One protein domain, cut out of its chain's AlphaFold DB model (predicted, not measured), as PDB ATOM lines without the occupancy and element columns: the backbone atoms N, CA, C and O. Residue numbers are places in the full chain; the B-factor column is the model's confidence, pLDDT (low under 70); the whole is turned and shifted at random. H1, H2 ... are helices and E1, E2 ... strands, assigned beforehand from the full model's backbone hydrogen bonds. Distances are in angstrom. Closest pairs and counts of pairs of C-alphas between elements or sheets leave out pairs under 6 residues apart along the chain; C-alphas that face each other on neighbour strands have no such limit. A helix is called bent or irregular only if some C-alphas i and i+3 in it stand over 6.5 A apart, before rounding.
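What this domain is: This is residues 4 to 202 of the 219 residues of an uncharacterized protein of Eubacterium sp (UniProt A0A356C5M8). A twisted sheet of six strands has two helices, H2 and H3, over one face, and a long straight helix, H1, sticks out from this body as an arm with its residues 4 to 24. The small helix H4 lies beyond the end of H3 at residue 93, and the chain then folds back so that the short helix H5 comes near the last residues of H3, with the C-alphas of Ser 91 and Thr 110 6.9 A apart. The printed part has 199 residues, with five named helices and six named strands in the order H1 H2 E1 E2 H3 H4 H5 E3 E4 E5 E6; the class is mixed, helices and strands. The sheet runs E1 E2 E6 E5 E4 E3, antiparallel throughout. The whole is only just loose, close to compact, with a radius of gyration of the C-alphas of 19.8 A and spans of 78 by 53 by 30 A.

Where its parts are: H1, residues 4 to 26, begins at C-alpha 4 (55.458, 16.329, 1.345) and is 33.1 A long. H2 is residues 28 to 35, E1 residues 50 to 56 and E2 residues 63 to 69. H3, residues 71 to 93, is 32.3 A long and begins at C-alpha 71 (53.234, -37.741, 6.334). H4, residues 100 to 105, is irregular, with C-alphas 101 and 104 at 7.6 A; H5 is residues 108 to 111. E3 is residues 115 to 118 and E4 residues 154 to 162, 24.3 A long. E5, residues 179 to 187, and E6, residues 193 to 201, are each 26.7 A long; E6 ends at C-alpha 201 (35.957, -21.317, 24.745).

How they stand to each other: E3, E4, E5 and E6 form a meander, each strand the antiparallel neighbour of the one before. N 117 and O 160 of the hairpin E3 and E4 are 2.8 A apart, N 161 and O 181 of E4 and E5 2.7 A, and N 182 and O 198 of E5 and E6 2.8 A. E2 pairs with E6, N 65 to O 197 at 2.8 A, and with E1, N 68 to O 50 at 2.8 A. H2 and H3 lie on the same face, making two layers, helices on one face of a sheet. H3 has a height over the sheet of 8.3 A; its closest C-alpha pair with E3 is Tyr 85 and Val 116, 4.8 A. H2, at a height of 9.1 A, lies over E2 and E6. H1 and H2 are close but not clearly touching, with the closest C-alphas, Tyr 24 and Gln 30, 7.0 A apart, at a steep tilt of 61 degrees. H4 and H5 are not on the sheet. Every O i to N i+4 pair is within hydrogen-bond range in H1, H2 and H3; in H4 0 of 2 are, with 1 of 3 O i to N i+3 pairs, and H5 is too short for such a pair.

The domain as a whole: The C-alphas farthest apart, of Lys 4 and Lys 127, are 78.5 A apart. The printed part has no cut. The links H2 to E1, E3 to E4 and E4 to E5 are long. Mean pLDDT of the printed part is 75.7, under 70 at residues 39 to 48, 89 to 113, 121 to 135 and 163 to 177.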
ATOM      1  N   LYS A   4      56.792  16.962   1.298       76.56
ATOM      2  CA  LYS A   4      55.458  16.329   1.345       76.56
ATOM      3  C   LYS A   4      55.453  14.882   0.822       76.56
ATOM      4  O   LYS A   4      54.885  14.010   1.467       76.56
ATOM      5  N   LYS A   5      56.153  14.596  -0.287       77.31
ATOM      6  CA  LYS A   5      56.268  13.231  -0.847       77.31
ATOM      7  C   LYS A   5      57.031  12.288   0.095       77.31
ATOM      8  O   LYS A   5      56.640  11.139   0.242       77.31
ATOM      9  N   ARG A   6      58.077  12.772   0.781       80.69
ATOM     10  CA  ARG A   6      58.817  11.988   1.796       80.69
ATOM     11  C   ARG A   6      57.954  11.624   3.008       80.69
ATOM     12  O   ARG A   6      58.044  10.500   3.487       80.69
ATOM     13  N   ILE A   7      57.138  12.561   3.495       85.25
ATOM     14  CA  ILE A   7      56.218  12.323   4.620       85.25
ATOM     15  C   ILE A   7      55.137  11.309   4.224       85.25
ATOM     16  O   ILE A   7      54.893  10.369   4.972       85.25
ATOM     17  N   LEU A   8      54.565  11.444   3.023       87.62
ATOM     18  CA  LEU A   8      53.563  10.512   2.503       87.62
ATOM     19  C   LEU A   8      54.107   9.078   2.388       87.62
ATOM     20  O   LEU A   8      53.446   8.143   2.827       87.62
ATOM     21  N   ILE A   9      55.328   8.902   1.866       88.69
ATOM     22  CA  ILE A   9      55.977   7.582   1.774       88.69
ATOM     23  C   ILE A   9      56.180   6.973   3.167       88.69
ATOM     24  O   ILE A   9      55.878   5.802   3.365       88.69
ATOM     25  N   LYS A  10      56.648   7.758   4.150       88.25
ATOM     26  CA  LYS A  10      56.820   7.275   5.531       88.25
ATOM     27  C   LYS A  10      55.497   6.821   6.152       88.25
ATOM     28  O   LYS A  10      55.457   5.765   6.770       88.25
ATOM     29  N   LEU A  11      54.423   7.586   5.952       88.44
ATOM     30  CA  LEU A  11      53.074   7.219   6.395       88.44
ATOM     31  C   LEU A  11      52.593   5.920   5.743       88.44
ATOM     32  O   LEU A  11      52.089   5.049   6.445       88.44
ATOM     33  N   LEU A  12      52.802   5.760   4.433       89.88
ATOM     34  CA  LEU A  12      52.412   4.554   3.701       89.88
ATOM     35  C   LEU A  12      53.157   3.310   4.211       89.88
ATOM     36  O   LEU A  12      52.550   2.262   4.412       89.88
ATOM     37  N   VAL A  13      54.462   3.444   4.471       89.75
ATOM     38  CA  VAL A  13      55.279   2.367   5.045       89.75
ATOM     39  C   VAL A  13      54.784   2.013   6.447       89.75
ATOM     40  O   VAL A  13      54.533   0.840   6.709       89.75
ATOM     41  N   CYS A  14      54.558   2.993   7.328       88.50
ATOM     42  CA  CYS A  14      54.009   2.728   8.661       88.50
ATOM     43  C   CYS A  14      52.650   2.021   8.597       88.50
ATOM     44  O   CYS A  14      52.440   1.041   9.308       88.50
ATOM     45  N   LEU A  15      51.749   2.468   7.716       91.06
ATOM     46  CA  LEU A  15      50.442   1.839   7.543       91.06
ATOM     47  C   LEU A  15      50.584   0.390   7.062       91.06
ATOM     48  O   LEU A  15      49.927  -0.499   7.597       91.06
ATOM     49  N   SER A  16      51.488   0.134   6.111       87.75
ATOM     50  CA  SER A  16      51.756  -1.224   5.625       87.75
ATOM     51  C   SER A  16      52.262  -2.140   6.741       87.75
ATOM     52  O   SER A  16      51.750  -3.244   6.893       87.75
ATOM     53  N   VAL A  17      53.185  -1.666   7.585       90.31
ATOM     54  CA  VAL A  17      53.714  -2.431   8.725       90.31
ATOM     55  C   VAL A  17      52.603  -2.772   9.716       90.31
ATOM     56  O   VAL A  17      52.522  -3.913  10.164       90.31
ATOM     57  N   ILE A  18      51.716  -1.819  10.019       87.69
ATOM     58  CA  ILE A  18      50.569  -2.043  10.910       87.69
ATOM     59  C   ILE A  18      49.633  -3.102  10.319       87.69
ATOM     60  O   ILE A  18      49.264  -4.043  11.017       87.69
ATOM     61  N   VAL A  19      49.296  -3.000   9.031       87.94
ATOM     62  CA  VAL A  19      48.430  -3.977   8.352       87.94
ATOM     63  C   VAL A  19      49.060  -5.371   8.368       87.94
ATOM     64  O   VAL A  19      48.393  -6.333   8.738       87.94
ATOM     65  N   PHE A  20      50.350  -5.495   8.045       85.94
ATOM     66  CA  PHE A  20      51.051  -6.781   8.102       85.94
ATOM     67  C   PHE A  20      51.102  -7.358   9.519       85.94
ATOM     68  O   PHE A  20      50.915  -8.562   9.686       85.94
ATOM     69  N   ALA A  21      51.304  -6.525  10.543       83.31
ATOM     70  CA  ALA A  21      51.284  -6.967  11.933       83.31
ATOM     71  C   ALA A  21      49.895  -7.483  12.345       83.31
ATOM     72  O   ALA A  21      49.789  -8.552  12.945       83.31
ATOM     73  N   VAL A  22      48.827  -6.772  11.977       84.00
ATOM     74  CA  VAL A  22      47.441  -7.192  12.250       84.00
ATOM     75  C   VAL A  22      47.122  -8.509  11.539       84.00
ATOM     76  O   VAL A  22      46.656  -9.450  12.182       84.00
ATOM     77  N   LEU A  23      47.449  -8.626  10.248       84.19
ATOM     78  CA  LEU A  23      47.259  -9.863   9.479       84.19
ATOM     79  C   LEU A  23      48.064 -11.031  10.058       84.19
ATOM     80  O   LEU A  23      47.579 -12.161  10.096       84.19
ATOM     81  N   TYR A  24      49.275 -10.771  10.551       82.50
ATOM     82  CA  TYR A  24      50.080 -11.776  11.231       82.50
ATOM     83  C   TYR A  24      49.399 -12.267  12.512       82.50
ATOM     84  O   TYR A  24      49.278 -13.476  12.701       82.50
ATOM     85  N   PHE A  25      48.906 -11.366  13.368       76.69
ATOM     86  CA  PHE A  25      48.258 -11.749  14.627       76.69
ATOM     87  C   PHE A  25      46.925 -12.478  14.442       76.69
ATOM     88  O   PHE A  25      46.614 -13.346  15.253       76.69
ATOM     89  N   ILE A  26      46.182 -12.169  13.377       79.06
ATOM     90  CA  ILE A  26      44.913 -12.834  13.033       79.06
ATOM     91  C   ILE A  26      45.157 -14.109  12.202       79.06
ATOM     92  O   ILE A  26      44.236 -14.874  11.928       79.06
ATOM     93  N   SER A  27      46.403 -14.395  11.808       82.62
ATOM     94  CA  SER A  27      46.692 -15.613  11.054       82.62
ATOM     95  C   SER A  27      46.340 -16.865  11.876       82.62
ATOM     96  O   SER A  27      46.656 -16.921  13.073       82.62
ATOM     97  N   PRO A  28      45.771 -17.915  11.248       83.38
ATOM     98  CA  PRO A  28      45.386 -19.149  11.938       83.38
ATOM     99  C   PRO A  28      46.512 -19.730  12.788       83.38
ATOM    100  O   PRO A  28      46.308 -20.176  13.912       83.38
ATOM    101  N   ARG A  29      47.747 -19.644  12.286       81.31
ATOM    102  CA  ARG A  29      48.939 -20.095  12.999       81.31
ATOM    103  C   ARG A  29      49.155 -19.356  14.318       81.31
ATOM    104  O   ARG A  29      49.474 -20.005  15.312       81.31
ATOM    105  N   GLN A  30      49.052 -18.027  14.323       81.00
ATOM    106  CA  GLN A  30      49.249 -17.247  15.547       81.00
ATOM    107  C   GLN A  30      48.107 -17.469  16.532       81.00
ATOM    108  O   GLN A  30      48.378 -17.628  17.721       81.00
ATOM    109  N   ILE A  31      46.871 -17.565  16.037       83.12
ATOM    110  CA  ILE A  31      45.702 -17.903  16.854       83.12
ATOM    111  C   ILE A  31      45.923 -19.260  17.534       83.12
ATOM    112  O   ILE A  31      45.886 -19.342  18.760       83.12
ATOM    113  N   ILE A  32      46.273 -20.301  16.773       82.50
ATOM    114  CA  ILE A  32      46.496 -21.658  17.296       82.50
ATOM    115  C   ILE A  32      47.667 -21.711  18.276       82.50
ATOM    116  O   ILE A  32      47.561 -22.310  19.344       82.50
ATOM    117  N   LYS A  33      48.780 -21.042  17.957       80.12
ATOM    118  CA  LYS A  33      49.951 -20.982  18.841       80.12
ATOM    119  C   LYS A  33      49.624 -20.359  20.197       80.12
ATOM    120  O   LYS A  33      50.141 -20.805  21.213       80.12
ATOM    121  N   ARG A  34      48.799 -19.313  20.206       75.75
ATOM    122  CA  ARG A  34      48.440 -18.574  21.422       75.75
ATOM    123  C   ARG A  34      47.362 -19.259  22.255       75.75
ATOM    124  O   ARG A  34      47.252 -18.932  23.430       75.75
ATOM    125  N   THR A  35      46.600 -20.174  21.657       77.25
ATOM    126  CA  THR A  35      45.448 -20.833  22.290       77.25
ATOM    127  C   THR A  35      45.738 -22.289  22.641       77.25
ATOM    128  O   THR A  35      45.791 -22.624  23.815       77.25
ATOM    129  N   VAL A  36      45.995 -23.151  21.655       75.44
ATOM    130  CA  VAL A  36      46.100 -24.612  21.850       75.44
ATOM    131  C   VAL A  36      47.359 -24.980  22.625       75.44
ATOM    132  O   VAL A  36      47.313 -25.802  23.527       75.44
ATOM    133  N   MET A  37      48.497 -24.373  22.286       73.31
ATOM    134  CA  MET A  37      49.813 -24.762  22.814       73.31
ATOM    135  C   MET A  37      50.618 -23.539  23.244       73.31
ATOM    136  O   MET A  37      51.741 -23.296  22.790       73.31
ATOM    137  N   ARG A  38      49.982 -22.743  24.107       71.25
ATOM    138  CA  ARG A  38      50.459 -21.435  24.569       71.25
ATOM    139  C   ARG A  38      51.822 -21.506  25.257       71.25
ATOM    140  O   ARG A  38      52.664 -20.644  25.014       71.25
ATOM    141  N   TYR A  39      52.035 -22.532  26.079       67.00
ATOM    142  CA  TYR A  39      53.258 -22.698  26.868       67.00
ATOM    143  C   TYR A  39      54.352 -23.489  26.142       67.00
ATOM    144  O   TYR A  39      55.540 -23.337  26.429       67.00
ATOM    145  N   GLU A  40      53.983 -24.274  25.131       67.94
ATOM    146  CA  GLU A  40      54.935 -25.107  24.406       67.94
ATOM    147  C   GLU A  40      55.645 -24.298  23.338       67.94
ATOM    148  O   GLU A  40      55.130 -24.168  22.232       67.94
ATOM    149  N   ARG A  41      56.843 -23.772  23.621       62.47
ATOM    150  CA  ARG A  41      57.631 -22.975  22.658       62.47
ATOM    151  C   ARG A  41      57.766 -23.641  21.285       62.47
ATOM    152  O   ARG A  41      57.588 -22.956  20.275       62.47
ATOM    153  N   ASP A  42      57.907 -24.961  21.239       62.78
ATOM    154  CA  ASP A  42      58.215 -25.702  20.011       62.78
ATOM    155  C   ASP A  42      57.002 -26.286  19.279       62.78
ATOM    156  O   ASP A  42      57.146 -26.812  18.165       62.78
ATOM    157  N   PHE A  43      55.794 -26.184  19.844       63.75
ATOM    158  CA  PHE A  43      54.590 -26.572  19.117       63.75
ATOM    159  C   PHE A  43      54.231 -25.471  18.124       63.75
ATOM    160  O   PHE A  43      53.816 -24.371  18.491       63.75
ATOM    161  N   THR A  44      54.432 -25.742  16.844       62.22
ATOM    162  CA  THR A  44      53.979 -24.871  15.765       62.22
ATOM    163  C   THR A  44      53.420 -25.741  14.660       62.22
ATOM    164  O   THR A  44      54.069 -26.697  14.232       62.22
ATOM    165  N   ILE A  45      52.226 -25.393  14.177       67.31
ATOM    166  CA  ILE A  45      51.763 -25.911  12.894       67.31
ATOM    167  C   ILE A  45      52.822 -25.542  11.843       67.31
ATOM    168  O   ILE A  45      53.304 -24.398  11.853       67.31
ATOM    169  N   PRO A  46      53.233 -26.488  10.978       62.50
ATOM    170  CA  PRO A  46      54.275 -26.241   9.994       62.50
ATOM    171  C   PRO A  46      53.988 -25.001   9.141       62.50
ATOM    172  O   PRO A  46      52.872 -24.805   8.677       62.50
ATOM    173  N   VAL A  47      55.022 -24.197   8.868       62.31
ATOM    174  CA  VAL A  47      54.918 -22.969   8.046       62.31
ATOM    175  C   VAL A  47      54.353 -23.255   6.647       62.31
ATOM    176  O   VAL A  47      53.725 -22.393   6.046       62.31
ATOM    177  N   PHE A  48      54.578 -24.471   6.149       60.59
ATOM    178  CA  PHE A  48      54.277 -24.901   4.786       60.59
ATOM    179  C   PHE A  48      53.084 -25.868   4.695       60.59
ATOM    180  O   PHE A  48      53.008 -26.641   3.743       60.59
ATOM    181  N   CYS A  49      52.182 -25.908   5.682       79.12
ATOM    182  CA  CYS A  49      50.946 -26.684   5.532       79.12
ATOM    183  C   CYS A  49      49.934 -25.925   4.665       79.12
ATOM    184  O   CYS A  49      49.797 -24.702   4.774       79.12
ATOM    185  N   ARG A  50      49.179 -26.644   3.835       86.50
ATOM    186  CA  ARG A  50      48.084 -26.042   3.071       86.50
ATOM    187  C   ARG A  50      46.868 -25.926   3.984       86.50
ATOM    188  O   ARG A  50      46.309 -26.934   4.405       86.50
ATOM    189  N   GLN A  51      46.438 -24.702   4.270       89.69
ATOM    190  CA  GLN A  51      45.153 -24.466   4.925       89.69
ATOM    191  C   GLN A  51      44.028 -24.904   3.982       89.69
ATOM    192  O   GLN A  51      43.924 -24.403   2.863       89.69
ATOM    193  N   VAL A  52      43.203 -25.848   4.434       90.88
ATOM    194  CA  VAL A  52      42.004 -26.280   3.705       90.88
ATOM    195  C   VAL A  52      40.859 -25.340   4.053       90.88
ATOM    196  O   VAL A  52      40.246 -24.759   3.164       90.88
ATOM    197  N   ARG A  53      40.612 -25.154   5.354       93.44
ATOM    198  CA  ARG A  53      39.583 -24.256   5.886       93.44
ATOM    199  C   ARG A  53      39.932 -23.852   7.316       93.44
ATOM    200  O   ARG A  53      40.543 -24.630   8.044       93.44
ATOM    201  N   PHE A  54      39.583 -22.627   7.689       91.56
ATOM    202  CA  PHE A  54      39.722 -22.116   9.049       91.56
ATOM    203  C   PHE A  54      38.580 -21.145   9.322       91.56
ATOM    204  O   PHE A  54      38.421 -20.177   8.578       91.56
ATOM    205  N   GLU A  55      37.799 -21.414  10.358       91.75
ATOM    206  CA  GLU A  55      36.666 -20.596  10.778       91.75
ATOM    207  C   GLU A  55      36.927 -20.125  12.198       91.75
ATOM    208  O   GLU A  55      37.127 -20.942  13.092       91.75
ATOM    209  N   TYR A  56      36.973 -18.809  12.384       87.50
ATOM    210  CA  TYR A  56      37.267 -18.169  13.660       87.50
ATOM    211  C   TYR A  56      36.097 -17.282  14.055       87.50
ATOM    212  O   TYR A  56      35.761 -16.341  13.331       87.50
ATOM    213  N   ASP A  57      35.497 -17.567  15.206       85.75
ATOM    214  CA  ASP A  57      34.489 -16.706  15.796       85.75
ATOM    215  C   ASP A  57      35.170 -15.672  16.696       85.75
ATOM    216  O   ASP A  57      35.615 -15.953  17.806       85.75
ATOM    217  N   ILE A  58      35.228 -14.435  16.205       79.06
ATOM    218  CA  ILE A  58      35.833 -13.304  16.917       79.06
ATOM    219  C   ILE A  58      35.090 -13.005  18.230       79.06
ATOM    220  O   ILE A  58      35.707 -12.488  19.161       79.06
ATOM    221  N   LYS A  59      33.784 -13.300  18.320       81.31
ATOM    222  CA  LYS A  59      32.971 -12.973  19.500       81.31
ATOM    223  C   LYS A  59      33.289 -13.891  20.674       81.31
ATOM    224  O   LYS A  59      33.444 -13.411  21.793       81.31
ATOM    225  N   THR A  60      33.376 -15.192  20.414       80.12
ATOM    226  CA  THR A  60      33.624 -16.205  21.451       80.12
ATOM    227  C   THR A  60      35.114 -16.488  21.640       80.12
ATOM    228  O   THR A  60      35.547 -16.784  22.751       80.12
ATOM    229  N   GLY A  61      35.917 -16.345  20.583       78.88
ATOM    230  CA  GLY A  61      37.309 -16.799  20.527       78.88
ATOM    231  C   GLY A  61      37.450 -18.273  20.128       78.88
ATOM    232  O   GLY A  61      38.578 -18.759  20.010       78.88
ATOM    233  N   SER A  62      36.334 -18.972  19.898       85.50
ATOM    234  CA  SER A  62      36.295 -20.355  19.421       85.50
ATOM    235  C   SER A  62      36.633 -20.437  17.935       85.50
ATOM    236  O   SER A  62      36.402 -19.500  17.165       85.50
ATOM    237  N   TYR A  63      37.192 -21.569  17.508       88.88
ATOM    238  CA  TYR A  63      37.506 -21.791  16.102       88.88
ATOM    239  C   TYR A  63      37.646 -23.257  15.739       88.88
ATOM    240  O   TYR A  63      37.945 -24.114  16.572       88.88
ATOM    241  N   CYS A  64      37.542 -23.525  14.446       91.38
ATOM    242  CA  CYS A  64      37.861 -24.814  13.870       91.38
ATOM    243  C   CYS A  64      38.738 -24.649  12.624       91.38
ATOM    244  O   CYS A  64      38.645 -23.675  11.874       91.38
ATOM    245  N   GLY A  65      39.659 -25.582  12.413       92.69
ATOM    246  CA  GLY A  65      40.647 -25.493  11.346       92.69
ATOM    247  C   GLY A  65      41.075 -26.852  10.839       92.69
ATOM    248  O   GLY A  65      41.343 -27.743  11.635       92.69
ATOM    249  N   LYS A  66      41.197 -26.986   9.517       94.50
ATOM    250  CA  LYS A  66      41.715 -28.175   8.833       94.50
ATOM    251  C   LYS A  66      42.879 -27.784   7.936       94.50
ATOM    252  O   LYS A  66      42.770 -26.875   7.105       94.50
ATOM    253  N   PHE A  67      43.979 -28.511   8.071       93.38
ATOM    254  CA  PHE A  67      45.205 -28.284   7.316       93.38
ATOM    255  C   PHE A  67      45.686 -29.595   6.702       93.38
ATOM    256  O   PHE A  67      45.784 -30.610   7.389       93.38
ATOM    257  N   GLU A  68      46.003 -29.561   5.412       94.00
ATOM    258  CA  GLU A  68      46.680 -30.656   4.725       94.00
ATOM    259  C   GLU A  68      48.173 -30.588   5.047       94.00
ATOM    260  O   GLU A  68      48.821 -29.537   4.937       94.00
ATOM    261  N   ILE A  69      48.708 -31.728   5.462       92.50
ATOM    262  CA  ILE A  69      50.094 -31.904   5.873       92.50
ATOM    263  C   ILE A  69      50.694 -33.107   5.145       92.50
ATOM    264  O   ILE A  69      50.004 -34.001   4.664       92.50
ATOM    265  N   SER A  70      52.016 -33.139   5.056       92.56
ATOM    266  CA  SER A  70      52.739 -34.336   4.616       92.56
ATOM    267  C   SER A  70      52.792 -35.381   5.732       92.56
ATOM    268  O   SER A  70      52.779 -35.033   6.913       92.56
ATOM    269  N   LYS A  71      52.981 -36.656   5.370       92.94
ATOM    270  CA  LYS A  71      53.234 -37.741   6.334       92.94
ATOM    271  C   LYS A  71      54.341 -37.387   7.336       92.94
ATOM    272  O   LYS A  71      54.133 -37.452   8.536       92.94
ATOM    273  N   ARG A  72      55.478 -36.876   6.846       91.38
ATOM    274  CA  ARG A  72      56.609 -36.450   7.691       91.38
ATOM    275  C   ARG A  72      56.224 -35.366   8.705       91.38
ATOM    276  O   ARG A  72      56.801 -35.300   9.785       91.38
ATOM    277  N   GLN A  73      55.313 -34.464   8.340       90.12
ATOM    278  CA  GLN A  73      54.800 -33.456   9.267       90.12
ATOM    279  C   GLN A  73      53.849 -34.084  10.287       90.12
ATOM    280  O   GLN A  73      53.955 -33.738  11.459       90.12
ATOM    281  N   ALA A  74      52.983 -35.009   9.863       90.75
ATOM    282  CA  ALA A  74      52.109 -35.760  10.760       90.75
ATOM    283  C   ALA A  74      52.924 -36.532  11.807       90.75
ATOM    284  O   ALA A  74      52.695 -36.338  12.994       90.75
ATOM    285  N   ASP A  75      53.945 -37.285  11.388       90.62
ATOM    286  CA  ASP A  75      54.816 -38.059  12.284       90.62
ATOM    287  C   ASP A  75      55.470 -37.163  13.351       90.62
ATOM    288  O   ASP A  75      55.410 -37.454  14.541       90.62
ATOM    289  N   LYS A  76      56.012 -36.006  12.943       89.12
ATOM    290  CA  LYS A  76      56.606 -35.025  13.871       89.12
ATOM    291  C   LYS A  76      55.592 -34.401  14.829       89.12
ATOM    292  O   LYS A  76      55.949 -34.040  15.947       89.12
ATOM    293  N   ILE A  77      54.361 -34.176  14.372       87.38
ATOM    294  CA  ILE A  77      53.287 -33.644  15.218       87.38
ATOM    295  C   ILE A  77      52.893 -34.699  16.253       87.38
ATOM    296  O   ILE A  77      52.816 -34.368  17.432       87.38
ATOM    297  N   LEU A  78      52.712 -35.952  15.833       88.69
ATOM    298  CA  LEU A  78      52.388 -37.075  16.714       88.69
ATOM    299  C   LEU A  78      53.484 -37.314  17.757       88.69
ATOM    300  O   LEU A  78      53.176 -37.424  18.936       88.69
ATOM    301  N   GLU A  79      54.757 -37.316  17.353       87.75
ATOM    302  CA  GLU A  79      55.903 -37.443  18.264       87.75
ATOM    303  C   GLU A  79      55.876 -36.360  19.354       87.75
ATOM    304  O   GLU A  79      55.972 -36.661  20.543       87.75
ATOM    305  N   LYS A  80      55.659 -35.098  18.963       85.25
ATOM    306  CA  LYS A  80      55.552 -33.982  19.914       85.25
ATOM    307  C   LYS A  80      54.342 -34.116  20.832       85.25
ATOM    308  O   LYS A  80      54.472 -33.888  22.028       85.25
ATOM    309  N   LEU A  81      53.173 -34.449  20.292       85.12
ATOM    310  CA  LEU A  81      51.948 -34.579  21.083       85.12
ATOM    311  C   LEU A  81      52.028 -35.759  22.061       85.12
ATOM    312  O   LEU A  81      51.591 -35.614  23.199       85.12
ATOM    313  N   ASN A  82      52.653 -36.872  21.672       84.31
ATOM    314  CA  ASN A  82      52.930 -37.996  22.569       84.31
ATOM    315  C   ASN A  82      53.909 -37.616  23.681       84.31
ATOM    316  O   ASN A  82      53.621 -37.871  24.844       84.31
ATOM    317  N   TYR A  83      55.001 -36.917  23.365       83.19
ATOM    318  CA  TYR A  83      55.913 -36.405  24.392       83.19
ATOM    319  C   TYR A  83      55.192 -35.508  25.417       83.19
ATOM    320  O   TYR A  83      55.415 -35.607  26.625       83.19
ATOM    321  N   LEU A  84      54.295 -34.636  24.944       79.88
ATOM    322  CA  LEU A  84      53.503 -33.764  25.814       79.88
ATOM    323  C   LEU A  84      52.468 -34.537  26.636       79.88
ATOM    324  O   LEU A  84      52.246 -34.191  27.798       79.88
ATOM    325  N   TYR A  85      51.865 -35.576  26.058       79.38
ATOM    326  CA  TYR A  85      50.990 -36.507  26.765       79.38
ATOM    327  C   TYR A  85      51.743 -37.220  27.892       79.38
ATOM    328  O   TYR A  85      51.317 -37.130  29.040       79.38
ATOM    329  N   ASP A  86      52.902 -37.822  27.617       76.88
ATOM    330  CA  ASP A  86      53.707 -38.531  28.620       76.88
ATOM    331  C   ASP A  86      54.115 -37.600  29.766       76.88
ATOM    332  O   ASP A  86      53.993 -37.939  30.947       76.88
ATOM    333  N   ARG A  87      54.534 -36.372  29.433       73.81
ATOM    334  CA  ARG A  87      54.857 -35.343  30.427       73.81
ATOM    335  C   ARG A  87      53.632 -34.973  31.267       73.81
ATOM    336  O   ARG A  87      53.747 -34.865  32.486       73.81
ATOM    337  N   SER A  88      52.466 -34.811  30.639       72.50
ATOM    338  CA  SER A  88      51.200 -34.513  31.329       72.50
ATOM    339  C   SER A  88      50.789 -35.656  32.257       72.50
ATOM    340  O   SER A  88      50.439 -35.418  33.412       72.50
ATOM    341  N   TYR A  89      50.905 -36.900  31.790       68.81
ATOM    342  CA  TYR A  89      50.606 -38.108  32.549       68.81
ATOM    343  C   TYR A  89      51.516 -38.252  33.776       68.81
ATOM    344  O   TYR A  89      51.028 -38.488  34.883       68.81
ATOM    345  N   VAL A  90      52.829 -38.037  33.627       64.44
ATOM    346  CA  VAL A  90      53.782 -38.050  34.752       64.44
ATOM    347  C   VAL A  90      53.448 -36.960  35.773       64.44
ATOM    348  O   VAL A  90      53.423 -37.242  36.974       64.44
ATOM    349  N   SER A  91      53.154 -35.738  35.321       61.25
ATOM    350  CA  SER A  91      52.747 -34.635  36.202       61.25
ATOM    351  C   SER A  91      51.465 -34.958  36.969       61.25
ATOM    352  O   SER A  91      51.389 -34.697  38.168       61.25
ATOM    353  N   LEU A  92      50.485 -35.593  36.318       62.81
ATOM    354  CA  LEU A  92      49.237 -36.043  36.940       62.81
ATOM    355  C   LEU A  92      49.451 -37.183  37.943       62.81
ATOM    356  O   LEU A  92      48.881 -37.156  39.030       62.81
ATOM    357  N   LYS A  93      50.315 -38.156  37.639       60.75
ATOM    358  CA  LYS A  93      50.625 -39.283  38.538       60.75
ATOM    359  C   LYS A  93      51.373 -38.851  39.802       60.75
ATOM    360  O   LYS A  93      51.265 -39.515  40.826       60.75
ATOM    361  N   LYS A  94      52.097 -37.728  39.753       53.12
ATOM    362  CA  LYS A  94      52.697 -37.083  40.933       53.12
ATOM    363  C   LYS A  94      51.678 -36.297  41.782       53.12
ATOM    364  O   LYS A  94      51.997 -35.969  42.920       53.12
ATOM    365  N   LYS A  95      50.453 -36.042  41.292       52.09
ATOM    366  CA  LYS A  95      49.429 -35.253  42.009       52.09
ATOM    367  C   LYS A  95      48.804 -35.858  43.275       52.09
ATOM    368  O   LYS A  95      48.365 -35.048  44.082       52.09
ATOM    369  N   PRO A  96      48.782 -37.181  43.546       48.22
ATOM    370  CA  PRO A  96      48.308 -37.688  44.841       48.22
ATOM    371  C   PRO A  96      49.075 -37.114  46.051       48.22
ATOM    372  O   PRO A  96      48.620 -37.254  47.176       48.22
ATOM    373  N   TRP A  97      50.229 -36.472  45.818       41.38
ATOM    374  CA  TRP A  97      51.073 -35.809  46.817       41.38
ATOM    375  C   TRP A  97      50.839 -34.290  46.949       41.38
ATOM    376  O   TRP A  97      51.535 -33.626  47.724       41.38
ATOM    377  N   ILE A  98      49.902 -33.716  46.187       47.03
ATOM    378  CA  ILE A  98      49.597 -32.279  46.210       47.03
ATOM    379  C   ILE A  98      48.486 -32.034  47.231       47.03
ATOM    380  O   ILE A  98      47.312 -31.934  46.898       47.03
ATOM    381  N   ASP A  99      48.892 -31.974  48.493       49.22
ATOM    382  CA  ASP A  99      48.167 -31.243  49.531       49.22
ATOM    383  C   ASP A  99      48.364 -29.731  49.277       49.22
ATOM    384  O   ASP A  99      49.423 -29.331  48.773       49.22
ATOM    385  N   GLU A 100      47.390 -28.879  49.615       50.25
ATOM    386  CA  GLU A 100      47.387 -27.421  49.340       50.25
ATOM    387  C   GLU A 100      48.670 -26.707  49.819       50.25
ATOM    388  O   GLU A 100      49.050 -25.651  49.310       50.25
ATOM    389  N   LYS A 101      49.397 -27.315  50.763       48.75
ATOM    390  CA  LYS A 101      50.665 -26.824  51.321       48.75
ATOM    391  C   LYS A 101      51.894 -27.006  50.417       48.75
ATOM    392  O   LYS A 101      52.893 -26.327  50.639       48.75
ATOM    393  N   ASN A 102      51.848 -27.874  49.400       47.34
ATOM    394  CA  ASN A 102      53.025 -28.264  48.598       47.34
ATOM    395  C   ASN A 102      53.084 -27.639  47.193       47.34
ATOM    396  O   ASN A 102      53.979 -27.958  46.411       47.34
ATOM    397  N   VAL A 103      52.175 -26.716  46.868       49.03
ATOM    398  CA  VAL A 103      52.112 -26.011  45.569       49.03
ATOM    399  C   VAL A 103      53.432 -25.304  45.231       49.03
ATOM    400  O   VAL A 103      53.828 -25.241  44.071       49.03
ATOM    401  N   GLN A 104      54.163 -24.846  46.252       44.97
ATOM    402  CA  GLN A 104      55.463 -24.179  46.104       44.97
ATOM    403  C   GLN A 104      56.601 -25.108  45.633       44.97
ATOM    404  O   GLN A 104      57.660 -24.614  45.257       44.97
ATOM    405  N   ILE A 105      56.405 -26.434  45.636       47.84
ATOM    406  CA  ILE A 105      57.416 -27.433  45.231       47.84
ATOM    407  C   ILE A 105      57.238 -27.843  43.754       47.84
ATOM    408  O   ILE A 105      58.035 -28.598  43.197       47.84
ATOM    409  N   ILE A 106      56.201 -27.341  43.080       51.31
ATOM    410  CA  ILE A 106      55.961 -27.650  41.672       51.31
ATOM    411  C   ILE A 106      56.908 -26.796  40.818       51.31
ATOM    412  O   ILE A 106      56.827 -25.570  40.821       51.31
ATOM    413  N   ASP A 107      57.813 -27.445  40.075       54.72
ATOM    414  CA  ASP A 107      58.694 -26.755  39.127       54.72
ATOM    415  C   ASP A 107      57.863 -25.904  38.149       54.72
ATOM    416  O   ASP A 107      56.815 -26.324  37.652       54.72
ATOM    417  N   SER A 108      58.364 -24.713  37.837       54.53
ATOM    418  CA  SER A 108      57.782 -23.766  36.884       54.53
ATOM    419  C   SER A 108      57.442 -24.390  35.523       54.53
ATOM    420  O   SER A 108      56.471 -23.976  34.887       54.53
ATOM    421  N   ASN A 109      58.179 -25.425  35.099       54.75
ATOM    422  CA  ASN A 109      57.901 -26.175  33.870       54.75
ATOM    423  C   ASN A 109      56.649 -27.057  33.957       54.75
ATOM    424  O   ASN A 109      56.111 -27.439  32.926       54.75
ATOM    425  N   THR A 110      56.195 -27.403  35.162       53.94
ATOM    426  CA  THR A 110      54.963 -28.168  35.395       53.94
ATOM    427  C   THR A 110      53.760 -27.234  35.571       53.94
ATOM    428  O   THR A 110      52.689 -27.536  35.049       53.94
ATOM    429  N   LEU A 111      53.938 -26.073  36.223       51.25
ATOM    430  CA  LEU A 111      52.890 -25.044  36.389       51.25
ATOM    431  C   LEU A 111      52.564 -24.295  35.085       51.25
ATOM    432  O   LEU A 111      51.424 -23.899  34.867       51.25
ATOM    433  N   ASN A 112      53.550 -24.125  34.199       56.53
ATOM    434  CA  ASN A 112      53.383 -23.543  32.866       56.53
ATOM    435  C   ASN A 112      53.437 -24.634  31.791       56.53
ATOM    436  O   ASN A 112      54.233 -24.541  30.857       56.53
ATOM    437  N   SER A 113      52.653 -25.700  31.946       59.94
ATOM    438  CA  SER A 113      52.578 -26.767  30.947       59.94
ATOM    439  C   SER A 113      51.177 -26.892  30.380       59.94
ATOM    440  O   SER A 113      50.184 -26.829  31.099       59.94
ATOM    441  N   THR A 114      51.098 -27.079  29.065       70.00
ATOM    442  CA  THR A 114      49.854 -27.479  28.417       70.00
ATOM    443  C   THR A 114      49.585 -28.946  28.753       70.00
ATOM    444  O   THR A 114      50.446 -29.797  28.506       70.00
ATOM    445  N   LEU A 115      48.408 -29.241  29.314       72.94
ATOM    446  CA  LEU A 115      47.988 -30.612  29.584       72.94
ATOM    447  C   LEU A 115      47.425 -31.237  28.318       72.94
ATOM    448  O   LEU A 115      46.548 -30.669  27.669       72.94
ATOM    449  N   VAL A 116      47.922 -32.421  27.992       76.19
ATOM    450  CA  VAL A 116      47.558 -33.152  26.784       76.19
ATOM    451  C   VAL A 116      47.080 -34.543  27.174       76.19
ATOM    452  O   VAL A 116      47.777 -35.267  27.881       76.19
ATOM    453  N   TRP A 117      45.906 -34.920  26.684       75.06
ATOM    454  CA  TRP A 117      45.301 -36.237  26.830       75.06
ATOM    455  C   TRP A 117      45.162 -36.874  25.459       75.06
ATOM    456  O   TRP A 117      44.524 -36.302  24.582       75.06
ATOM    457  N   ASN A 118      45.737 -38.055  25.258       78.94
ATOM    458  CA  ASN A 118      45.493 -38.831  24.050       78.94
ATOM    459  C   ASN A 118      44.313 -39.769  24.297       78.94
ATOM    460  O   ASN A 118      44.440 -40.730  25.057       78.94
ATOM    461  N   TRP A 119      43.179 -39.499  23.657       72.94
ATOM    462  CA  TRP A 119      41.968 -40.287  23.871       72.94
ATOM    463  C   TRP A 119      42.114 -41.716  23.345       72.94
ATOM    464  O   TRP A 119      41.582 -42.640  23.943       72.94
ATOM    465  N   LEU A 120      42.922 -41.934  22.305       70.31
ATOM    466  CA  LEU A 120      43.177 -43.268  21.746       70.31
ATOM    467  C   LEU A 120      44.132 -44.130  22.584       70.31
ATOM    468  O   LEU A 120      44.350 -45.289  22.247       70.31
ATOM    469  N   LEU A 121      44.743 -43.565  23.629       64.06
ATOM    470  CA  LEU A 121      45.631 -44.272  24.561       64.06
ATOM    471  C   LEU A 121      45.041 -44.352  25.974       64.06
ATOM    472  O   LEU A 121      45.729 -44.758  26.906       64.06
ATOM    473  N   LEU A 122      43.791 -43.926  26.165       59.91
ATOM    474  CA  LEU A 122      43.117 -44.078  27.448       59.91
ATOM    475  C   LEU A 122      42.871 -45.570  27.693       59.91
ATOM    476  O   LEU A 122      42.275 -46.234  26.855       59.91
ATOM    477  N   GLU A 123      43.324 -46.089  28.830       57.19
ATOM    478  CA  GLU A 123      43.105 -47.475  29.255       57.19
ATOM    479  C   GLU A 123      42.072 -47.526  30.384       57.19
ATOM    480  O   GLU A 123      42.084 -46.698  31.303       57.19
ATOM    481  N   ASP A 124      41.176 -48.507  30.321       52.47
ATOM    482  CA  ASP A 124      40.270 -48.846  31.409       52.47
ATOM    483  C   ASP A 124      41.080 -49.571  32.493       52.47
ATOM    484  O   ASP A 124      41.568 -50.686  32.289       52.47
ATOM    485  N   LYS A 125      41.226 -48.929  33.658       49.31
ATOM    486  CA  LYS A 125      42.005 -49.456  34.788       49.31
ATOM    487  C   LYS A 125      41.444 -50.757  35.362       49.31
ATOM    488  O   LYS A 125      42.197 -51.483  36.003       49.31
ATOM    489  N   GLU A 126      40.158 -51.045  35.169       49.09
ATOM    490  CA  GLU A 126      39.532 -52.277  35.659       49.09
ATOM    491  C   GLU A 126      39.654 -53.419  34.649       49.09
ATOM    492  O   GLU A 126      39.761 -54.581  35.038       49.09
ATOM    493  N   LYS A 127      39.662 -53.097  33.350       53.00
ATOM    494  CA  LYS A 127      39.621 -54.091  32.265       53.00
ATOM    495  C   LYS A 127      40.947 -54.297  31.535       53.00
ATOM    496  O   LYS A 127      41.026 -55.195  30.703       53.00
ATOM    497  N   ASN A 128      41.974 -53.501  31.844       55.12
ATOM    498  CA  ASN A 128      43.309 -53.568  31.237       55.12
ATOM    499  C   ASN A 128      43.276 -53.503  29.691       55.12
ATOM    500  O   ASN A 128      44.110 -54.103  29.017       55.12
ATOM    501  N   ASN A 129      42.283 -52.790  29.145       54.97
ATOM    502  CA  ASN A 129      42.023 -52.627  27.716       54.97
ATOM    503  C   ASN A 129      41.939 -51.138  27.366       54.97
ATOM    504  O   ASN A 129      41.562 -50.315  28.201       54.97
ATOM    505  N   THR A 130      42.250 -50.784  26.120       58.06
ATOM    506  CA  THR A 130      42.088 -49.418  25.605       58.06
ATOM    507  C   THR A 130      40.600 -49.046  25.574       58.06
ATOM    508  O   THR A 130      39.785 -49.784  25.029       58.06
ATOM    509  N   LEU A 131      40.244 -47.900  26.156       60.72
ATOM    510  CA  LEU A 131      38.880 -47.359  26.227       60.72
ATOM    511  C   LEU A 131      38.311 -47.021  24.844       60.72
ATOM    512  O   LEU A 131      37.101 -47.077  24.654       60.72
ATOM    513  N   TYR A 132      39.178 -46.677  23.889       66.56
ATOM    514  CA  TYR A 132      38.791 -46.307  22.533       66.56
ATOM    515  C   TYR A 132      39.694 -47.017  21.528       66.56
ATOM    516  O   TYR A 132      40.883 -46.704  21.423       66.56
ATOM    517  N   ASN A 133      39.134 -47.958  20.771       65.81
ATOM    518  CA  ASN A 133      39.838 -48.542  19.639       65.81
ATOM    519  C   ASN A 133      39.709 -47.611  18.427       65.81
ATOM    520  O   ASN A 133      38.634 -47.083  18.143       65.81
ATOM    521  N   ARG A 134      40.810 -47.396  17.698       67.44
ATOM    522  CA  ARG A 134      40.824 -46.492  16.533       67.44
ATOM    523  C   ARG A 134      39.888 -46.973  15.428       67.44
ATOM    524  O   ARG A 134      39.330 -46.153  14.710       67.44
ATOM    525  N   GLU A 135      39.743 -48.291  15.313       67.75
ATOM    526  CA  GLU A 135      38.918 -48.963  14.306       67.75
ATOM    527  C   GLU A 135      37.414 -48.747  14.532       67.75
ATOM    528  O   GLU A 135      36.644 -48.792  13.576       67.75
ATOM    529  N   ASP A 136      37.006 -48.427  15.764       71.75
ATOM    530  CA  ASP A 136      35.602 -48.210  16.127       71.75
ATOM    531  C   ASP A 136      35.152 -46.750  15.931       71.75
ATOM    532  O   ASP A 136      33.971 -46.422  16.088       71.75
ATOM    533  N   ILE A 137      36.074 -45.842  15.587       77.25
ATOM    534  CA  ILE A 137      35.748 -44.426  15.407       77.25
ATOM    535  C   ILE A 137      35.122 -44.197  14.037       77.25
ATOM    536  O   ILE A 137      35.795 -44.228  13.005       77.25
ATOM    537  N   ASN A 138      33.840 -43.832  14.036       83.44
ATOM    538  CA  ASN A 138      33.204 -43.282  12.847       83.44
ATOM    539  C   ASN A 138      33.683 -41.843  12.602       83.44
ATOM    540  O   ASN A 138      33.169 -40.892  13.195       83.44
ATOM    541  N   SER A 139      34.640 -41.673  11.692       84.00
ATOM    542  CA  SER A 139      35.205 -40.362  11.365       84.00
ATOM    543  C   SER A 139      34.186 -39.373  10.783       84.00
ATOM    544  O   SER A 139      34.393 -38.169  10.913       84.00
ATOM    545  N   ALA A 140      33.092 -39.847  10.170       84.88
ATOM    546  CA  ALA A 140      32.072 -38.991   9.561       84.88
ATOM    547  C   ALA A 140      31.267 -38.188  10.597       84.88
ATOM    548  O   ALA A 140      30.882 -37.054  10.324       84.88
ATOM    549  N   ASP A 141      31.059 -38.767  11.783       84.31
ATOM    550  CA  ASP A 141      30.284 -38.158  12.871       84.31
ATOM    551  C   ASP A 141      31.185 -37.547  13.954       84.31
ATOM    552  O   ASP A 141      30.683 -37.074  14.971       84.31
ATOM    553  N   LEU A 142      32.513 -37.583  13.773       85.31
ATOM    554  CA  LEU A 142      33.480 -37.226  14.816       85.31
ATOM    555  C   LEU A 142      33.327 -35.773  15.287       85.31
ATOM    556  O   LEU A 142      33.522 -35.478  16.467       85.31
ATOM    557  N   PHE A 143      32.963 -34.878  14.370       86.06
ATOM    558  CA  PHE A 143      32.672 -33.472  14.628       86.06
ATOM    559  C   PHE A 143      31.349 -33.086  13.963       86.06
ATOM    560  O   PHE A 143      31.022 -33.601  12.898       86.06
ATOM    561  N   GLU A 144      30.630 -32.127  14.549       86.12
ATOM    562  CA  GLU A 144      29.458 -31.504  13.913       86.12
ATOM    563  C   GLU A 144      29.833 -30.858  12.570       86.12
ATOM    564  O   GLU A 144      29.093 -30.923  11.587       86.12
ATOM    565  N   GLU A 145      31.028 -30.269  12.500       89.12
ATOM    566  CA  GLU A 145      31.608 -29.755  11.273       89.12
ATOM    567  C   GLU A 145      32.134 -30.913  10.416       89.12
ATOM    568  O   GLU A 145      33.314 -31.270  10.467       89.12
ATOM    569  N   SER A 146      31.267 -31.458   9.562       88.56
ATOM    570  CA  SER A 146      31.548 -32.595   8.663       88.56
ATOM    571  C   SER A 146      32.771 -32.432   7.746       88.56
ATOM    572  O   SER A 146      33.243 -33.390   7.141       88.56
ATOM    573  N   TRP A 147      33.313 -31.219   7.616       91.50
ATOM    574  CA  TRP A 147      34.528 -30.956   6.849       91.50
ATOM    575  C   TRP A 147      35.821 -31.135   7.660       91.50
ATOM    576  O   TRP A 147      36.895 -31.207   7.051       91.50
ATOM    577  N   LEU A 148      35.757 -31.208   8.998       91.19
ATOM    578  CA  LEU A 148      36.927 -31.405   9.861       91.19
ATOM    579  C   LEU A 148      37.507 -32.811   9.720       91.19
ATOM    580  O   LEU A 148      38.729 -32.949   9.648       91.19
ATOM    581  N   ALA A 149      36.668 -33.835   9.609       90.25
ATOM    582  CA  ALA A 149      37.079 -35.212   9.364       90.25
ATOM    583  C   ALA A 149      36.292 -35.770   8.175       90.25
ATOM    584  O   ALA A 149      35.079 -35.638   8.103       90.25
ATOM    585  N   GLU A 150      37.001 -36.348   7.207       89.38
ATOM    586  CA  GLU A 150      36.350 -37.004   6.070       89.38
ATOM    587  C   GLU A 150      35.739 -38.336   6.515       89.38
ATOM    588  O   GLU A 150      36.265 -38.988   7.418       89.38
ATOM    589  N   ALA A 151      34.657 -38.760   5.861       87.00
ATOM    590  CA  ALA A 151      34.104 -40.093   6.069       87.00
ATOM    591  C   ALA A 151      35.143 -41.175   5.727       87.00
ATOM    592  O   ALA A 151      35.903 -41.032   4.762       87.00
ATOM    593  N   ASP A 152      35.164 -42.240   6.532       86.81
ATOM    594  CA  ASP A 152      36.105 -43.366   6.445       86.81
ATOM    595  C   ASP A 152      37.593 -42.951   6.480       86.81
ATOM    596  O   ASP A 152      38.460 -43.574   5.855       86.81
ATOM    597  N   ALA A 153      37.898 -41.849   7.163       90.25
ATOM    598  CA  ALA A 153      39.265 -41.454   7.445       90.25
ATOM    599  C   ALA A 153      39.856 -42.357   8.531       90.25
ATOM    600  O   ALA A 153      39.237 -42.607   9.563       90.25
ATOM    601  N   GLU A 154      41.103 -42.777   8.336       91.19
ATOM    602  CA  GLU A 154      41.873 -43.465   9.365       91.19
ATOM    603  C   GLU A 154      42.336 -42.440  10.405       91.19
ATOM    604  O   GLU A 154      43.228 -41.622  10.144       91.19
ATOM    605  N   ILE A 155      41.720 -42.472  11.586       90.62
ATOM    606  CA  ILE A 155      42.096 -41.618  12.711       90.62
ATOM    607  C   ILE A 155      43.387 -42.150  13.339       90.62
ATOM    608  O   ILE A 155      43.430 -43.248  13.892       90.62
ATOM    609  N   LEU A 156      44.453 -41.353  13.275       89.62
ATOM    610  CA  LEU A 156      45.762 -41.725  13.816       89.62
ATOM    611  C   LEU A 156      45.879 -41.356  15.295       89.62
ATOM    612  O   LEU A 156      46.453 -42.116  16.073       89.62
ATOM    613  N   ALA A 157      45.354 -40.189  15.673       88.38
ATOM    614  CA  ALA A 157      45.339 -39.711  17.050       88.38
ATOM    615  C   ALA A 157      44.273 -38.635  17.269       88.38
ATOM    616  O   ALA A 157      44.008 -37.827  16.375       88.38
ATOM    617  N   ILE A 158      43.735 -38.591  18.489       88.31
ATOM    618  CA  ILE A 158      42.883 -37.509  18.987       88.31
ATOM    619  C   ILE A 158      43.468 -37.063  20.318       88.31
ATOM    620  O   ILE A 158      43.477 -37.822  21.288       88.31
ATOM    621  N   TYR A 159      43.965 -35.833  20.346       86.25
ATOM    622  CA  TYR A 159      44.475 -35.210  21.553       86.25
ATOM    623  C   TYR A 159      43.512 -34.147  22.027       86.25
ATOM    624  O   TYR A 159      43.186 -33.228  21.282       86.25
ATOM    625  N   GLU A 160      43.117 -34.245  23.279       85.00
ATOM    626  CA  GLU A 160      42.470 -33.168  23.999       85.00
ATOM    627  C   GLU A 160      43.530 -32.377  24.751       85.00
ATOM    628  O   GLU A 160      44.427 -32.929  25.390       85.00
ATOM    629  N   ILE A 161      43.465 -31.067  24.608       81.19
ATOM    630  CA  ILE A 161      44.508 -30.152  25.013       81.19
ATOM    631  C   ILE A 161      43.874 -29.048  25.837       81.19
ATOM    632  O   ILE A 161      43.131 -28.196  25.339       81.19
ATOM    633  N   TYR A 162      44.264 -29.040  27.101       75.44
ATOM    634  CA  TYR A 162      43.877 -28.038  28.064       75.44
ATOM    635  C   TYR A 162      45.042 -27.084  28.272       75.44
ATOM    636  O   TYR A 162      46.036 -27.411  28.925       75.44
ATOM    637  N   ALA A 163      44.914 -25.887  27.707       63.53
ATOM    638  CA  ALA A 163      45.867 -24.818  27.967       63.53
ATOM    639  C   ALA A 163      45.672 -24.210  29.367       63.53
ATOM    640  O   ALA A 163      46.661 -23.824  29.977       63.53
ATOM    641  N   ASP A 164      44.431 -24.193  29.884       58.34
ATOM    642  CA  ASP A 164      44.053 -23.403  31.069       58.34
ATOM    643  C   ASP A 164      43.402 -24.223  32.220       58.34
ATOM    644  O   ASP A 164      42.971 -23.652  33.221       58.34
ATOM    645  N   LYS A 165      43.302 -25.561  32.125       49.88
ATOM    646  CA  LYS A 165      42.665 -26.385  33.182       49.88
ATOM    647  C   LYS A 165      43.564 -26.467  34.425       49.88
ATOM    648  O   LYS A 165      44.770 -26.663  34.298       49.88
ATOM    649  N   TYR A 166      42.956 -26.385  35.614       50.44
ATOM    650  CA  TYR A 166      43.593 -26.129  36.924       50.44
ATOM    651  C   TYR A 166      44.051 -24.674  37.125       50.44
ATOM    652  O   TYR A 166      45.174 -24.415  37.560       50.44
ATOM    653  N   MET A 167      43.137 -23.730  36.865       46.53
ATOM    654  CA  MET A 167      43.292 -22.282  37.074       46.53
ATOM    655  C   MET A 167      43.840 -21.868  38.457       46.53
ATOM    656  O   MET A 167      44.281 -20.733  38.632       46.53
ATOM    657  N   GLU A 168      43.817 -22.744  39.463       44.19
ATOM    658  CA  GLU A 168      44.412 -22.518  40.790       44.19
ATOM    659  C   GLU A 168      45.950 -22.549  40.794       44.19
ATOM    660  O   GLU A 168      46.563 -22.018  41.717       44.19
ATOM    661  N   TYR A 169      46.582 -23.093  39.747       44.34
ATOM    662  CA  TYR A 169      48.035 -23.300  39.692       44.34
ATOM    663  C   TYR A 169      48.715 -22.715  38.444       44.34
ATOM    664  O   TYR A 169      49.930 -22.805  38.297       44.34
ATOM    665  N   THR A 170      47.966 -22.086  37.540       43.56
ATOM    666  CA  THR A 170      48.536 -21.408  36.367       43.56
ATOM    667  C   THR A 170      48.913 -19.966  36.711       43.56
ATOM    668  O   THR A 170      48.072 -19.201  37.178       43.56
ATOM    669  N   LEU A 171      50.148 -19.554  36.406       39.34
ATOM    670  CA  LEU A 171      50.664 -18.196  36.666       39.34
ATOM    671  C   LEU A 171      49.924 -17.069  35.911       39.34
ATOM    672  O   LEU A 171      50.108 -15.901  36.241       39.34
ATOM    673  N   TYR A 172      49.104 -17.389  34.900       44.84
ATOM    674  CA  TYR A 172      48.484 -16.402  34.009       44.84
ATOM    675  C   TYR A 172      46.990 -16.681  33.770       44.84
ATOM    676  O   TYR A 172      46.628 -17.275  32.758       44.84
ATOM    677  N   ARG A 173      46.118 -16.192  34.664       50.94
ATOM    678  CA  ARG A 173      44.674 -16.051  34.393       50.94
ATOM    679  C   ARG A 173      44.453 -14.822  33.509       50.94
ATOM    680  O   ARG A 173      44.982 -13.760  33.821       50.94
ATOM    681  N   TYR A 174      43.738 -14.963  32.392       53.44
ATOM    682  CA  TYR A 174      43.528 -13.847  31.455       53.44
ATOM    683  C   TYR A 174      42.102 -13.279  31.505       53.44
ATOM    684  O   TYR A 174      41.945 -12.067  31.402       53.44
ATOM    685  N   ASP A 175      41.081 -14.127  31.661       63.31
ATOM    686  CA  ASP A 175      39.665 -13.723  31.623       63.31
ATOM    687  C   ASP A 175      38.696 -14.743  32.270       63.31
ATOM    688  O   ASP A 175      37.515 -14.733  31.941       63.31
ATOM    689  N   ASP A 176      39.191 -15.635  33.141       65.00
ATOM    690  CA  ASP A 176      38.420 -16.680  33.851       65.00
ATOM    691  C   ASP A 176      37.565 -17.613  32.963       65.00
ATOM    692  O   ASP A 176      36.671 -18.302  33.451       65.00
ATOM    693  N   LYS A 177      37.853 -17.682  31.655       69.12
ATOM    694  CA  LYS A 177      37.185 -18.605  30.729       69.12
ATOM    695  C   LYS A 177      37.935 -19.918  30.608       69.12
ATOM    696  O   LYS A 177      39.141 -19.927  30.336       69.12
ATOM    697  N   GLU A 178      37.201 -21.020  30.705       71.56
ATOM    698  CA  GLU A 178      37.737 -22.335  30.385       71.56
ATOM    699  C   GLU A 178      37.862 -22.522  28.874       71.56
ATOM    700  O   GLU A 178      37.027 -22.082  28.078       71.56
ATOM    701  N   ARG A 179      38.939 -23.191  28.469       76.38
ATOM    702  CA  ARG A 179      39.232 -23.469  27.067       76.38
ATOM    703  C   ARG A 179      39.659 -24.904  26.901       76.38
ATOM    704  O   ARG A 179      40.483 -25.410  27.667       76.38
ATOM    705  N   ASN A 180      39.170 -25.520  25.839       79.50
ATOM    706  CA  ASN A 180      39.570 -26.860  25.465       79.50
ATOM    707  C   ASN A 180      39.795 -26.943  23.963       79.50
ATOM    708  O   ASN A 180      39.119 -26.289  23.166       79.50
ATOM    709  N   SER A 181      40.800 -27.715  23.577       84.88
ATOM    710  CA  SER A 181      41.154 -27.888  22.178       84.88
ATOM    711  C   SER A 181      41.316 -29.350  21.847       84.88
ATOM    712  O   SER A 181      42.063 -30.055  22.510       84.88
ATOM    713  N   PHE A 182      40.714 -29.783  20.752       87.56
ATOM    714  CA  PHE A 182      40.904 -31.121  20.226       87.56
ATOM    715  C   PHE A 182      41.726 -31.040  18.956       87.56
ATOM    716  O   PHE A 182      41.354 -30.351  18.009       87.56
ATOM    717  N   VAL A 183      42.850 -31.745  18.946       90.62
ATOM    718  CA  VAL A 183      43.735 -31.899  17.797       90.62
ATOM    719  C   VAL A 183      43.615 -33.332  17.309       90.62
ATOM    720  O   VAL A 183      44.035 -34.270  17.979       90.62
ATOM    721  N   THR A 184      43.048 -33.495  16.122       91.81
ATOM    722  CA  THR A 184      42.915 -34.786  15.448       91.81
ATOM    723  C   THR A 184      43.893 -34.860  14.292       91.81
ATOM    724  O   THR A 184      43.938 -33.962  13.451       91.81
ATOM    725  N   VAL A 185      44.664 -35.941  14.233       92.81
ATOM    726  CA  VAL A 185      45.533 -36.260  13.097       92.81
ATOM    727  C   VAL A 185      44.957 -37.490  12.411       92.81
ATOM    728  O   VAL A 185      44.712 -38.502  13.067       92.81
ATOM    729  N   TYR A 186      44.732 -37.412  11.103       93.44
ATOM    730  CA  TYR A 186      44.149 -38.516  10.342       93.44
ATOM    731  C   TYR A 186      44.698 -38.605   8.923       93.44
ATOM    732  O   TYR A 186      45.310 -37.668   8.399       93.44
ATOM    733  N   LYS A 187      44.446 -39.754   8.300       94.81
ATOM    734  CA  LYS A 187      44.747 -40.045   6.902       94.81
ATOM    735  C   LYS A 187      43.445 -40.338   6.161       94.81
ATOM    736  O   LYS A 187      42.656 -41.163   6.609       94.81
ATOM    737  N   ASN A 188      43.199 -39.676   5.036       93.44
ATOM    738  CA  ASN A 188      42.004 -39.958   4.236       93.44
ATOM    739  C   ASN A 188      42.198 -41.166   3.296       93.44
ATOM    740  O   ASN A 188      43.307 -41.690   3.154       93.44
ATOM    741  N   LYS A 189      41.136 -41.563   2.580       92.19
ATOM    742  CA  LYS A 189      41.176 -42.674   1.602       92.19
ATOM    743  C   LYS A 189      42.207 -42.499   0.481       92.19
ATOM    744  O   LYS A 189      42.632 -43.478  -0.120       92.19
ATOM    745  N   GLN A 190      42.614 -41.264   0.187       93.44
ATOM    746  CA  GLN A 190      43.623 -40.948  -0.829       93.44
ATOM    747  C   GLN A 190      45.056 -40.953  -0.267       93.44
ATOM    748  O   GLN A 190      45.978 -40.516  -0.953       93.44
ATOM    749  N   ASN A 191      45.261 -41.420   0.970       93.31
ATOM    750  CA  ASN A 191      46.539 -41.379   1.689       93.31
ATOM    751  C   ASN A 191      47.103 -39.963   1.910       93.31
ATOM    752  O   ASN A 191      48.309 -39.791   2.099       93.31
ATOM    753  N   LYS A 192      46.241 -38.942   1.919       95.31
ATOM    754  CA  LYS A 192      46.611 -37.585   2.331       95.31
ATOM    755  C   LYS A 192      46.431 -37.431   3.831       95.31
ATOM    756  O   LYS A 192      45.492 -37.977   4.408       95.31
ATOM    757  N   TYR A 193      47.335 -36.676   4.445       95.12
ATOM    758  CA  TYR A 193      47.362 -36.474   5.885       95.12
ATOM    759  C   TYR A 193      46.794 -35.106   6.233       95.12
ATOM    760  O   TYR A 193      47.075 -34.108   5.564       95.12
ATOM    761  N   TYR A 194      46.027 -35.064   7.314       94.69
ATOM    762  CA  TYR A 194      45.401 -33.849   7.800       94.69
ATOM    763  C   TYR A 194      45.596 -33.703   9.301       94.69
ATOM    764  O   TYR A 194      45.632 -34.683  10.046       94.69
ATOM    765  N   ILE A 195      45.699 -32.447   9.725       93.00
ATOM    766  CA  ILE A 195      45.498 -32.040  11.110       93.00
ATOM    767  C   ILE A 195      44.248 -31.173  11.171       93.00
ATOM    768  O   ILE A 195      44.134 -30.175  10.451       93.00
ATOM    769  N   SER A 196      43.333 -31.567  12.045       93.38
ATOM    770  CA  SER A 196      42.123 -30.825  12.359       93.38
ATOM    771  C   SER A 196      42.155 -30.378  13.805       93.38
ATOM    772  O   SER A 196      42.569 -31.128  14.687       93.38
ATOM    773  N   ILE A 197      41.753 -29.137  14.037       91.31
ATOM    774  CA  ILE A 197      41.748 -28.508  15.351       91.31
ATOM    775  C   ILE A 197      40.369 -27.922  15.585       91.31
ATOM    776  O   ILE A 197      39.913 -27.130  14.763       91.31
ATOM    777  N   LYS A 198      39.738 -28.275  16.703       90.50
ATOM    778  CA  LYS A 198      38.546 -27.599  17.221       90.50
ATOM    779  C   LYS A 198      38.886 -27.022  18.585       90.50
ATOM    780  O   LYS A 198      39.241 -27.764  19.493       90.50
ATOM    781  N   HIS A 199      38.847 -25.703  18.694       86.62
ATOM    782  CA  HIS A 199      39.086 -24.954  19.917       86.62
ATOM    783  C   HIS A 199      37.776 -24.332  20.372       86.62
ATOM    784  O   HIS A 199      37.144 -23.590  19.617       86.62
ATOM    785  N   VAL A 200      37.394 -24.625  21.607       82.31
ATOM    786  CA  VAL A 200      36.169 -24.128  22.219       82.31
ATOM    787  C   VAL A 200      36.530 -23.346  23.467       82.31
ATOM    788  O   VAL A 200      37.287 -23.813  24.322       82.31
ATOM    789  N   VAL A 201      35.990 -22.136  23.540       77.75
ATOM    790  CA  VAL A 201      35.957 -21.317  24.745       77.75
ATOM    791  C   VAL A 201      34.594 -21.547  25.385       77.75
ATOM    792  O   VAL A 201      33.578 -21.191  24.789       77.75
ATOM    793  N   TYR A 202      34.570 -22.164  26.564       70.25
ATOM    794  CA  TYR A 202      33.324 -22.423  27.275       70.25
ATOM    795  C   TYR A 202      32.789 -21.106  27.848       70.25
ATOM    796  O   TYR A 202      33.477 -20.372  28.561       70.25
TER     797      TYR A 202